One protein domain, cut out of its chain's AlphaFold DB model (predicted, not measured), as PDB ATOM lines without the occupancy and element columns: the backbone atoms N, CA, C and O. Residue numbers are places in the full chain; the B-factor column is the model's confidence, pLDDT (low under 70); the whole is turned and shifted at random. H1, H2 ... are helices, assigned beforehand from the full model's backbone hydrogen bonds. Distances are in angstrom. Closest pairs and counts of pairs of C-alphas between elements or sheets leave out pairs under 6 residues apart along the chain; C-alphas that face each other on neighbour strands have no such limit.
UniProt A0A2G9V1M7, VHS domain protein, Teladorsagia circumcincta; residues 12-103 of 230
ATOM      1  N   GLU A  12     178.117 134.247 135.550       85.06
ATOM      2  CA  GLU A  12     177.626 135.553 136.005       85.06
ATOM      3  C   GLU A  12     178.756 136.577 136.158       85.06
ATOM      4  O   GLU A  12     178.601 137.748 135.792       85.06
ATOM      5  N   TYR A  13     179.908 136.145 136.685       87.94
ATOM      6  CA  TYR A  13     181.064 137.014 136.889       87.94
ATOM      7  C   TYR A  13     181.609 137.508 135.549       87.94
ATOM      8  O   TYR A  13     181.839 138.705 135.365       87.94
ATOM      9  N   TRP A  14     181.783 136.591 134.598       86.62
ATOM     10  CA  TRP A  14     182.327 136.920 133.286       86.62
ATOM     11  C   TRP A  14     181.366 137.773 132.462       86.62
ATOM     12  O   TRP A  14     181.818 138.723 131.829       86.62
ATOM     13  N   ILE A  15     180.055 137.517 132.533       84.31
ATOM     14  CA  ILE A  15     179.041 138.366 131.888       84.31
ATOM     15  C   ILE A  15     179.072 139.777 132.475       84.31
ATOM     16  O   ILE A  15     179.080 140.753 131.726       84.31
ATOM     17  N   SER A  16     179.134 139.906 133.800       84.81
ATOM     18  CA  SER A  16     179.163 141.216 134.463       84.81
ATOM     19  C   SER A  16     180.400 142.023 134.074       84.81
ATOM     20  O   SER A  16     180.291 143.208 133.798       84.81
ATOM     21  N   ARG A  17     181.567 141.375 133.968       85.81
ATOM     22  CA  ARG A  17     182.791 142.025 133.479       85.81
ATOM     23  C   ARG A  17     182.717 142.366 131.994       85.81
ATOM     24  O   ARG A  17     183.098 143.462 131.616       85.81
ATOM     25  N   ALA A  18     182.221 141.463 131.153       84.12
ATOM     26  CA  ALA A  18     182.120 141.687 129.710       84.12
ATOM     27  C   ALA A  18     181.122 142.800 129.337       84.12
ATOM     28  O   ALA A  18     181.278 143.435 128.295       84.12
ATOM     29  N   THR A  19     180.123 143.043 130.191       78.69
ATOM     30  CA  THR A  19     179.088 144.075 130.007       78.69
ATOM     31  C   THR A  19     179.373 145.379 130.756       78.69
ATOM     32  O   THR A  19     178.563 146.296 130.688       78.69
ATOM     33  N   ASP A  20     180.523 145.496 131.429       80.31
ATOM     34  CA  ASP A  20     180.901 146.701 132.172       80.31
ATOM     35  C   ASP A  20     181.195 147.876 131.196       80.31
ATOM     36  O   ASP A  20     182.013 147.741 130.267       80.31
ATOM     37  N   PRO A  21     180.532 149.038 131.353       72.69
ATOM     38  CA  PRO A  21     180.751 150.196 130.488       72.69
ATOM     39  C   PRO A  21     182.108 150.876 130.712       72.69
ATOM     40  O   PRO A  21     182.604 151.546 129.806       72.69
ATOM     41  N   PHE A  22     182.739 150.690 131.874       79.50
ATOM     42  CA  PHE A  22     183.961 151.401 132.263       79.50
ATOM     43  C   PHE A  22     185.255 150.675 131.883       79.50
ATOM     44  O   PHE A  22     186.343 151.227 132.067       79.50
ATOM     45  N   ILE A  23     185.165 149.454 131.353       81.62
ATOM     46  CA  ILE A  23     186.340 148.694 130.914       81.62
ATOM     47  C   ILE A  23     186.740 149.030 129.473       81.62
ATOM     48  O   ILE A  23     185.907 149.351 128.619       81.62
ATOM     49  N   ASP A  24     188.037 148.928 129.188       86.62
ATOM     50  CA  ASP A  24     188.571 149.134 127.847       86.62
ATOM     51  C   ASP A  24     188.183 147.995 126.886       86.62
ATOM     52  O   ASP A  24     187.858 146.875 127.289       86.62
ATOM     53  N   ALA A  25     188.210 148.285 125.583       78.19
ATOM     54  CA  ALA A  25     187.761 147.349 124.554       78.19
ATOM     55  C   ALA A  25     188.613 146.067 124.476       78.19
ATOM     56  O   ALA A  25     188.080 145.001 124.156       78.19
ATOM     57  N   GLU A  26     189.910 146.142 124.785       80.69
ATOM     58  CA  GLU A  26     190.814 144.989 124.712       80.69
ATOM     59  C   GLU A  26     190.610 144.062 125.916       80.69
ATOM     60  O   GLU A  26     190.476 142.848 125.758       80.69
ATOM     61  N   ALA A  27     190.473 144.627 127.118       81.31
ATOM     62  CA  ALA A  27     190.069 143.892 128.309       81.31
ATOM     63  C   ALA A  27     188.673 143.279 128.139       81.31
ATOM     64  O   ALA A  27     188.471 142.109 128.470       81.31
ATOM     65  N   ARG A  28     187.720 144.014 127.544       83.12
ATOM     66  CA  ARG A  28     186.382 143.491 127.227       83.12
ATOM     67  C   ARG A  28     186.465 142.266 126.334       83.12
ATOM     68  O   ARG A  28     185.834 141.256 126.630       83.12
ATOM     69  N   LYS A  29     187.287 142.312 125.287       82.19
ATOM     70  CA  LYS A  29     187.508 141.171 124.394       82.19
ATOM     71  C   LYS A  29     188.073 139.958 125.139       82.19
ATOM     72  O   LYS A  29     187.619 138.841 124.906       82.19
ATOM     73  N   GLN A  30     189.002 140.166 126.072       84.31
ATOM     74  CA  GLN A  30     189.535 139.087 126.913       84.31
ATOM     75  C   GLN A  30     188.467 138.492 127.842       84.31
ATOM     76  O   GLN A  30     188.407 137.273 127.999       84.31
ATOM     77  N   TYR A  31     187.600 139.319 128.431       85.56
ATOM     78  CA  TYR A  31     186.492 138.840 129.264       85.56
ATOM     79  C   TYR A  31     185.434 138.091 128.460       85.56
ATOM     80  O   TYR A  31     184.974 137.044 128.907       85.56
ATOM     81  N   VAL A  32     185.100 138.572 127.260       83.25
ATOM     82  CA  VAL A  32     184.207 137.871 126.328       83.25
ATOM     83  C   VAL A  32     184.802 136.522 125.930       83.25
ATOM     84  O   VAL A  32     184.092 135.524 125.941       83.25
ATOM     85  N   GLN A  33     186.107 136.451 125.656       81.06
ATOM     86  CA  GLN A  33     186.755 135.182 125.331       81.06
ATOM     87  C   GLN A  33     186.669 134.186 126.498       81.06
ATOM     88  O   GLN A  33     186.239 133.053 126.302       81.06
ATOM     89  N   LYS A  34     186.996 134.622 127.722       85.06
ATOM     90  CA  LYS A  34     186.887 133.776 128.925       85.06
ATOM     91  C   LYS A  34     185.447 133.348 129.212       85.06
ATOM     92  O   LYS A  34     185.220 132.216 129.629       85.06
ATOM     93  N   LEU A  35     184.476 134.227 128.956       85.94
ATOM     94  CA  LEU A  35     183.055 133.901 129.023       85.94
ATOM     95  C   LEU A  35     182.703 132.787 128.032       85.94
ATOM     96  O   LEU A  35     182.084 131.807 128.432       85.94
ATOM     97  N   CYS A  36     183.111 132.909 126.766       82.12
ATOM     98  CA  CYS A  36     182.854 131.893 125.744       82.12
ATOM     99  C   CYS A  36     183.469 130.541 126.119       82.12
ATOM    100  O   CYS A  36     182.795 129.517 126.027       82.12
ATOM    101  N   ASP A  37     184.717 130.536 126.586       84.00
ATOM    102  CA  ASP A  37     185.397 129.312 127.014       84.00
ATOM    103  C   ASP A  37     184.644 128.646 128.178       84.00
ATOM    104  O   ASP A  37     184.458 127.428 128.186       84.00
ATOM    105  N   ARG A  38     184.140 129.443 129.129       82.31
ATOM    106  CA  ARG A  38     183.370 128.940 130.272       82.31
ATOM    107  C   ARG A  38     181.991 128.414 129.877       82.31
ATOM    108  O   ARG A  38     181.605 127.339 130.325       82.31
ATOM    109  N   VAL A  39     181.278 129.137 129.015       83.06
ATOM    110  CA  VAL A  39     179.967 128.740 128.477       83.06
ATOM    111  C   VAL A  39     180.060 127.428 127.703       83.06
ATOM    112  O   VAL A  39     179.174 126.593 127.826       83.06
ATOM    113  N   ASN A  40     181.141 127.229 126.944       83.62
ATOM    114  CA  ASN A  40     181.378 125.992 126.196       83.62
ATOM    115  C   ASN A  40     181.810 124.818 127.088       83.62
ATOM    116  O   ASN A  40     181.681 123.665 126.682       83.62
ATOM    117  N   TYR A  41     182.364 125.099 128.269       84.00
ATOM    118  CA  TYR A  41     182.798 124.078 129.221       84.00
ATOM    119  C   TYR A  41     181.639 123.528 130.066       84.00
ATOM    120  O   TYR A  41     181.600 122.332 130.355       84.00
ATOM    121  N   GLU A  42     180.703 124.381 130.486       80.00
ATOM    122  CA  GLU A  42     179.555 123.971 131.300       80.00
ATOM    123  C   GLU A  42     178.424 123.381 130.440       80.00
ATOM    124  O   GLU A  42     178.025 123.975 129.443       80.00
ATOM    125  N   ALA A  43     177.855 122.239 130.854       76.81
ATOM    126  CA  ALA A  43     176.785 121.557 130.109       76.81
ATOM    127  C   ALA A  43     175.540 122.441 129.894       76.81
ATOM    128  O   ALA A  43     174.983 122.463 128.798       76.81
ATOM    129  N   ASP A  44     175.168 123.227 130.908       83.25
ATOM    130  CA  ASP A  44     174.066 124.195 130.851       83.25
ATOM    131  C   ASP A  44     174.557 125.636 130.640       83.25
ATOM    132  O   ASP A  44     173.788 126.590 130.763       83.25
ATOM    133  N   GLY A  45     175.836 125.829 130.301       82.44
ATOM    134  CA  GLY A  45     176.458 127.152 130.267       82.44
ATOM    135  C   GLY A  45     175.769 128.115 129.301       82.44
ATOM    136  O   GLY A  45     175.578 129.291 129.615       82.44
ATOM    137  N   ALA A  46     175.321 127.613 128.148       80.81
ATOM    138  CA  ALA A  46     174.574 128.403 127.171       80.81
ATOM    139  C   ALA A  46     173.188 128.830 127.690       80.81
ATOM    140  O   ALA A  46     172.773 129.969 127.465       80.81
ATOM    141  N   LEU A  47     172.488 127.944 128.411       80.00
ATOM    142  CA  LEU A  47     171.189 128.234 129.027       80.00
ATOM    143  C   LEU A  47     171.338 129.288 130.131       80.00
ATOM    144  O   LEU A  47     170.617 130.287 130.127       80.00
ATOM    145  N   VAL A  48     172.322 129.110 131.015       83.50
ATOM    146  CA  VAL A  48     172.637 130.039 132.111       83.50
ATOM    147  C   VAL A  48     173.010 131.419 131.567       83.50
ATOM    148  O   VAL A  48     172.426 132.425 131.972       83.50
ATOM    149  N   ALA A  49     173.920 131.482 130.589       84.12
ATOM    150  CA  ALA A  49     174.339 132.747 129.990       84.12
ATOM    151  C   ALA A  49     173.178 133.488 129.315       84.12
ATOM    152  O   ALA A  49     173.035 134.700 129.486       84.12
ATOM    153  N   THR A  50     172.327 132.760 128.589       82.19
ATOM    154  CA  THR A  50     171.140 133.331 127.938       82.19
ATOM    155  C   THR A  50     170.162 133.895 128.968       82.19
ATOM    156  O   THR A  50     169.663 135.004 128.784       82.19
ATOM    157  N   GLY A  51     169.930 133.180 130.074       82.12
ATOM    158  CA  GLY A  51     169.076 133.655 131.165       82.12
ATOM    159  C   GLY A  51     169.587 134.957 131.786       82.12
ATOM    160  O   GLY A  51     168.842 135.931 131.894       82.12
ATOM    161  N   ILE A  52     170.877 135.018 132.126       83.62
ATOM    162  CA  ILE A  52     171.499 136.205 132.740       83.62
ATOM    163  C   ILE A  52     171.461 137.407 131.791       83.62
ATOM    164  O   ILE A  52     171.101 138.512 132.203       83.62
ATOM    165  N   LEU A  53     171.806 137.210 130.514       80.88
ATOM    166  CA  LEU A  53     171.725 138.269 129.506       80.88
ATOM    167  C   LEU A  53     170.284 138.750 129.323       80.88
ATOM    168  O   LEU A  53     170.061 139.952 129.236       80.88
ATOM    169  N   GLY A  54     169.304 137.842 129.348       79.25
ATOM    170  CA  GLY A  54     167.884 138.187 129.323       79.25
ATOM    171  C   GLY A  54     167.490 139.148 130.448       79.25
ATOM    172  O   GLY A  54     166.831 140.151 130.188       79.25
ATOM    173  N   HIS A  55     167.961 138.907 131.674       78.81
ATOM    174  CA  HIS A  55     167.736 139.820 132.801       78.81
ATOM    175  C   HIS A  55     168.457 141.167 132.637       78.81
ATOM    176  O   HIS A  55     167.896 142.200 133.002       78.81
ATOM    177  N   LYS A  56     169.659 141.180 132.046       75.19
ATOM    178  CA  LYS A  56     170.411 142.418 131.774       75.19
ATOM    179  C   LYS A  56     169.787 143.289 130.678       75.19
ATOM    180  O   LYS A  56     169.886 144.507 130.765       75.19
ATOM    181  N   ILE A  57     169.079 142.712 129.701       72.81
ATOM    182  CA  ILE A  57     168.331 143.482 128.681       72.81
ATOM    183  C   ILE A  57     167.247 144.366 129.316       72.81
ATOM    184  O   ILE A  57     166.940 145.432 128.790       72.81
ATOM    185  N   VAL A  58     166.668 143.930 130.438       73.12
ATOM    186  CA  VAL A  58     165.603 144.653 131.160       73.12
ATOM    187  C   VAL A  58     166.169 145.458 132.345       73.12
ATOM    188  O   VAL A  58     165.409 145.993 133.151       73.12
ATOM    189  N   SER A  59     167.499 145.547 132.473       70.94
ATOM    190  CA  SER A  59     168.158 146.324 133.528       70.94
ATOM    191  C   SER A  59     167.798 147.813 133.397       70.94
ATOM    192  O   SER A  59     167.750 148.334 132.280       70.94
ATOM    193  N   PRO A  60     167.545 148.533 134.509       64.50
ATOM    194  CA  PRO A  60     167.334 149.982 134.484       64.50
ATOM    195  C   PRO A  60     168.606 150.763 134.109       64.50
ATOM    196  O   PRO A  60     168.520 151.962 133.837       64.50
ATOM    197  N   ASP A  61     169.772 150.108 134.102       73.00
ATOM    198  CA  ASP A  61     171.024 150.673 133.609       73.00
ATOM    199  C   ASP A  61     171.032 150.693 132.069       73.00
ATOM    200  O   ASP A  61     171.004 149.652 131.405       73.00
ATOM    201  N   GLN A  62     171.051 151.902 131.500       66.50
ATOM    202  CA  GLN A  62     170.967 152.120 130.055       66.50
ATOM    203  C   GLN A  62     172.157 151.521 129.297       66.50
ATOM    204  O   GLN A  62     171.971 151.071 128.164       66.50
ATOM    205  N   ASP A  63     173.344 151.472 129.904       65.62
ATOM    206  CA  ASP A  63     174.535 150.944 129.244       65.62
ATOM    207  C   ASP A  63     174.520 149.409 129.238       65.62
ATOM    208  O   ASP A  63     174.775 148.789 128.203       65.62
ATOM    209  N   GLU A  64     174.126 148.771 130.346       64.56
ATOM    210  CA  GLU A  64     173.968 147.310 130.403       64.56
ATOM    211  C   GLU A  64     172.889 146.805 129.434       64.56
ATOM    212  O   GLU A  64     173.088 145.801 128.733       64.56
ATOM    213  N   ALA A  65     171.759 147.514 129.365       68.19
ATOM    214  CA  ALA A  65     170.680 147.208 128.436       68.19
ATOM    215  C   ALA A  65     171.139 147.368 126.977       68.19
ATOM    216  O   ALA A  65     170.858 146.502 126.146       68.19
ATOM    217  N   LEU A  66     171.908 148.421 126.666       72.81
ATOM    218  CA  LEU A  66     172.447 148.663 125.327       72.81
ATOM    219  C   LEU A  66     173.384 147.537 124.872       72.81
ATOM    220  O   LEU A  66     173.208 147.007 123.773       72.81
ATOM    221  N   TYR A  67     174.346 147.126 125.703       67.56
ATOM    222  CA  TYR A  67     175.251 146.024 125.353       67.56
ATOM    223  C   TYR A  67     174.506 144.699 125.193       67.56
ATOM    224  O   TYR A  67     174.787 143.928 124.276       67.56
ATOM    225  N   SER A  68     173.511 144.441 126.038       68.69
ATOM    226  CA  SER A  68     172.731 143.204 125.961       68.69
ATOM    227  C   SER A  68     171.831 143.174 124.715       68.69
ATOM    228  O   SER A  68     171.657 142.127 124.087       68.69
ATOM    229  N   LEU A  69     171.324 144.333 124.281       72.19
ATOM    230  CA  LEU A  69     170.626 144.493 123.002       72.19
ATOM    231  C   LEU A  69     171.555 144.293 121.796       72.19
ATOM    232  O   LEU A  69     171.148 143.651 120.826       72.19
ATOM    233  N   GLN A  70     172.804 144.761 121.861       73.31
ATOM    234  CA  GLN A  70     173.805 144.481 120.821       73.31
ATOM    235  C   GLN A  70     174.085 142.980 120.708       73.31
ATOM    236  O   GLN A  70     174.154 142.451 119.599       73.31
ATOM    237  N   VAL A  71     174.184 142.274 121.839       73.88
ATOM    238  CA  VAL A  71     174.335 140.812 121.848       73.88
ATOM    239  C   VAL A  71     173.139 140.147 121.167       73.88
ATOM    240  O   VAL A  71     173.342 139.313 120.289       73.88
ATOM    241  N   LYS A  72     171.906 140.566 121.482       78.69
ATOM    242  CA  LYS A  72     170.695 140.069 120.808       78.69
ATOM    243  C   LYS A  72     170.756 140.274 119.290       78.69
ATOM    244  O   LYS A  72     170.460 139.348 118.536       78.69
ATOM    245  N   GLU A  73     171.132 141.465 118.829       78.75
ATOM    246  CA  GLU A  73     171.226 141.766 117.396       78.75
ATOM    247  C   GLU A  73     172.285 140.894 116.699       78.75
ATOM    248  O   GLU A  73     172.039 140.342 115.623       78.75
ATOM    249  N   LEU A  74     173.443 140.708 117.338       78.25
ATOM    250  CA  LEU A  74     174.504 139.828 116.849       78.25
ATOM    251  C   LEU A  74     174.067 138.360 116.821       78.25
ATOM    252  O   LEU A  74     174.371 137.661 115.857       78.25
ATOM    253  N   SER A  75     173.314 137.892 117.818       79.75
ATOM    254  CA  SER A  75     172.758 136.535 117.828       79.75
ATOM    255  C   SER A  75     171.791 136.304 116.665       79.75
ATOM    256  O   SER A  75     171.852 135.254 116.025       79.75
ATOM    257  N   ILE A  76     170.946 137.288 116.336       83.25
ATOM    258  CA  ILE A  76     170.041 137.220 115.175       83.25
ATOM    259  C   ILE A  76     170.844 137.175 113.869       83.25
ATOM    260  O   ILE A  76     170.568 136.341 113.004       83.25
ATOM    261  N   LYS A  77     171.870 138.026 113.736       81.88
ATOM    262  CA  LYS A  77     172.787 138.025 112.582       81.88
ATOM    263  C   LYS A  77     173.486 136.673 112.411       81.88
ATOM    264  O   LYS A  77     173.536 136.128 111.308       81.88
ATOM    265  N   LEU A  78     173.975 136.097 113.505       81.19
ATOM    266  CA  LEU A  78     174.663 134.811 113.510       81.19
ATOM    267  C   LEU A  78     173.724 133.659 113.128       81.19
ATOM    268  O   LEU A  78     174.068 132.857 112.261       81.19
ATOM    269  N   LEU A  79     172.517 133.621 113.698       83.31
ATOM    270  CA  LEU A  79     171.494 132.633 113.353       83.31
ATOM    271  C   LEU A  79     171.094 132.735 111.874       83.31
ATOM    272  O   LEU A  79     171.009 131.714 111.191       83.31
ATOM    273  N   TYR A  80     170.915 133.958 111.362       84.69
ATOM    274  CA  TYR A  80     170.632 134.203 109.948       84.69
ATOM    275  C   TYR A  80     171.762 133.697 109.036       84.69
ATOM    276  O   TYR A  80     171.507 133.058 108.013       84.69
ATOM    277  N   SER A  81     173.016 133.934 109.424       82.38
ATOM    278  CA  SER A  81     174.192 133.406 108.730       82.38
ATOM    279  C   SER A  81     174.211 131.873 108.743       82.38
ATOM    280  O   SER A  81     174.371 131.252 107.691       82.38
ATOM    281  N   TRP A  82     173.995 131.246 109.904       85.44
ATOM    282  CA  TRP A  82     174.016 129.788 110.058       85.44
ATOM    283  C   TRP A  82     172.921 129.080 109.270       85.44
ATOM    284  O   TRP A  82     173.226 128.101 108.598       85.44
ATOM    285  N   GLN A  83     171.680 129.576 109.252       85.69
ATOM    286  CA  GLN A  83     170.644 128.941 108.423       85.69
ATOM    287  C   GLN A  83     170.979 128.991 106.920       85.69
ATOM    288  O   GLN A  83     170.582 128.106 106.161       85.69
ATOM    289  N   ARG A  84     171.734 130.007 106.469       82.88
ATOM    290  CA  ARG A  84     172.144 130.147 105.064       82.88
ATOM    291  C   ARG A  84     173.350 129.278 104.722       82.88
ATOM    292  O   ARG A  84     173.366 128.693 103.633       82.88
ATOM    293  N   SER A  85     174.341 129.204 105.615       76.00
ATOM    294  CA  SER A  85     175.597 128.473 105.396       76.00
ATOM    295  C   SER A  85     175.514 126.988 105.776       76.00
ATOM    296  O   SER A  85     176.113 126.151 105.102       76.00
ATOM    297  N   MET A  86     174.715 126.625 106.781       76.19
ATOM    298  CA  MET A  86     174.534 125.258 107.288       76.19
ATOM    299  C   MET A  86     173.168 124.675 106.912       76.19
ATOM    300  O   MET A  86     172.436 124.174 107.760       76.19
ATOM    301  N   ARG A  87     172.829 124.672 105.616       79.56
ATOM    302  CA  ARG A  87     171.517 124.188 105.126       79.56
ATOM    303  C   ARG A  87     171.190 122.728 105.466       79.56
ATOM    304  O   ARG A  87     170.043 122.326 105.352       79.56
ATOM    305  N   HIS A  88     172.192 121.934 105.837       81.75
ATOM    306  CA  HIS A  88     172.032 120.541 106.253       81.75
ATOM    307  C   HIS A  88     171.492 120.398 107.688       81.75
ATOM    308  O   HIS A  88     171.043 119.318 108.055       81.75
ATOM    309  N   VAL A  89     171.540 121.462 108.500       83.00
ATOM    310  CA  VAL A  89     170.968 121.494 109.851       83.00
ATOM    311  C   VAL A  89     169.661 122.282 109.805       83.00
ATOM    312  O   VAL A  89     169.637 123.497 110.003       83.00
ATOM    313  N   GLU A  90     168.556 121.582 109.550       83.56
ATOM    314  CA  GLU A  90     167.218 122.182 109.394       83.56
ATOM    315  C   GLU A  90     166.761 122.951 110.643       83.56
ATOM    316  O   GLU A  90     166.091 123.979 110.544       83.56
ATOM    317  N   LYS A  91     167.242 122.539 111.820       86.81
ATOM    318  CA  LYS A  91     166.894 123.134 113.115       86.81
ATOM    319  C   LYS A  91     167.211 124.631 113.222       86.81
ATOM    320  O   LYS A  91     166.477 125.358 113.883       86.81
ATOM    321  N   PHE A  92     168.264 125.127 112.560       85.50
ATOM    322  CA  PHE A  92     168.557 126.570 112.557       85.50
ATOM    323  C   PHE A  92     167.505 127.369 111.786       85.50
ATOM    324  O   PHE A  92     167.132 128.462 112.210       85.50
ATOM    325  N   LYS A  93     167.019 126.812 110.673       85.62
ATOM    326  CA  LYS A  93     165.962 127.417 109.866       85.62
ATOM    327  C   LYS A  93     164.631 127.412 110.617       85.62
ATOM    328  O   LYS A  93     163.970 128.439 110.656       85.62
ATOM    329  N   GLU A  94     164.282 126.300 111.262       87.69
ATOM    330  CA  GLU A  94     163.070 126.190 112.089       87.69
ATOM    331  C   GLU A  94     163.035 127.239 113.206       87.69
ATOM    332  O   GLU A  94     162.038 127.938 113.375       87.69
ATOM    333  N   VAL A  95     164.143 127.391 113.940       87.25
ATOM    334  CA  VAL A  95     164.249 128.394 115.008       87.25
ATOM    335  C   VAL A  95     164.141 129.808 114.436       87.25
ATOM    336  O   VAL A  95     163.426 130.632 114.998       87.25
ATOM    337  N   TYR A  96     164.800 130.102 113.312       86.75
ATOM    338  CA  TYR A  96     164.704 131.420 112.680       86.75
ATOM    339  C   TYR A  96     163.277 131.746 112.217       86.75
ATOM    340  O   TYR A  96     162.770 132.832 112.503       86.75
ATOM    341  N   ASP A  97     162.623 130.804 111.536       86.69
ATOM    342  CA  ASP A  97     161.261 130.972 111.030       86.69
ATOM    343  C   ASP A  97     160.265 131.148 112.197       86.69
ATOM    344  O   ASP A  97     159.440 132.061 112.154       86.69
ATOM    345  N   SER A  98     160.414 130.389 113.290       87.62
ATOM    346  CA  SER A  98     159.606 130.548 114.512       87.62
ATOM    347  C   SER A  98     159.825 131.907 115.195       87.62
ATOM    348  O   SER A  98     158.868 132.587 115.566       87.62
ATOM    349  N   LEU A  99     161.073 132.376 115.307       86.25
ATOM    350  CA  LEU A  99     161.369 133.706 115.858       86.25
ATOM    351  C   LEU A  99     160.779 134.836 114.999       86.25
ATOM    352  O   LEU A  99     160.374 135.876 115.530       86.25
ATOM    353  N   ARG A 100     160.708 134.645 113.679       85.38
ATOM    354  CA  ARG A 100     160.055 135.585 112.761       85.38
ATOM    355  C   ARG A 100     158.535 135.565 112.922       85.38
ATOM    356  O   ARG A 100     157.926 136.628 112.977       85.38
ATOM    357  N   GLU A 101     157.938 134.383 113.040       88.81
ATOM    358  CA  GLU A 101     156.496 134.202 113.249       88.81
ATOM    359  C   GLU A 101     156.017 134.861 114.552       88.81
ATOM    360  O   GLU A 101     155.002 135.556 114.568       88.81
ATOM    361  N   HIS A 102     156.800 134.746 115.626       85.69
ATOM    362  CA  HIS A 102     156.530 135.406 116.907       85.69
ATOM    363  C   HIS A 102     156.904 136.903 116.941       85.69
ATOM    364  O   HIS A 102     156.880 137.516 118.007       85.69
ATOM    365  N   ASN A 103     157.236 137.518 115.795       81.62
ATOM    366  CA  ASN A 103     157.639 138.927 115.652       81.62
ATOM    367  C   ASN A 103     158.875 139.339 116.477       81.62
ATOM    368  O   ASN A 103     159.118 140.528 116.695       81.62
TER     369      ASN A 103
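AT A GLANCE: This is residues 12 to 103 of the 230 residues of the protein "VHS domain protein" of Teladorsagia circumcincta (UniProt A0A2G9V1M7). H1, H2 and H3 cluster at one end; the long helix H4 runs from there to the other end, where H5 folds back, making a V with it. The printed part has 92 residues with five named helices, H1 to H5 in order, and is all helix. It is only just compact, close to loose, with a radius of gyration of the C-alphas of 14.6 A, spanning 40 by 29 by 23 A.

HOW THE PARTS SIT: H1, residues 12 to 18, and H2, residues 25 to 41, form a hairpin at a shallow tilt of 31 degrees; their closest C-alphas, Ala 18 and Tyr 31, are 5.2 A apart. H3, residues 45 to 57, is the hub: it touches H1 (closest C-alphas Glu 12 and Ile 52, 7.0 A), H2 only at the corner (Val 39 and Gly 45, 4.2 A), and H4, residues 62 to 85 (Ile 57 and Ala 65, 4.4 A). H5, residues 90 to 101, touches H4 at a steep tilt of 50 degrees (Gln 83 and Lys 93, 5.1 A). In these five helices every O i to N i+4 pair is within hydrogen-bond range.

IN THESE COORDINATES: C-alpha 12 is at (177.626, 135.553, 136.005), C-alpha 101 at (156.496, 134.202, 113.249). H4 measures 34.5 A, H2 24.2 A.

THE WHOLE: The printed part has no cut. Residues 60, 62 to 65 and 67 to 68 have pLDDT under 70.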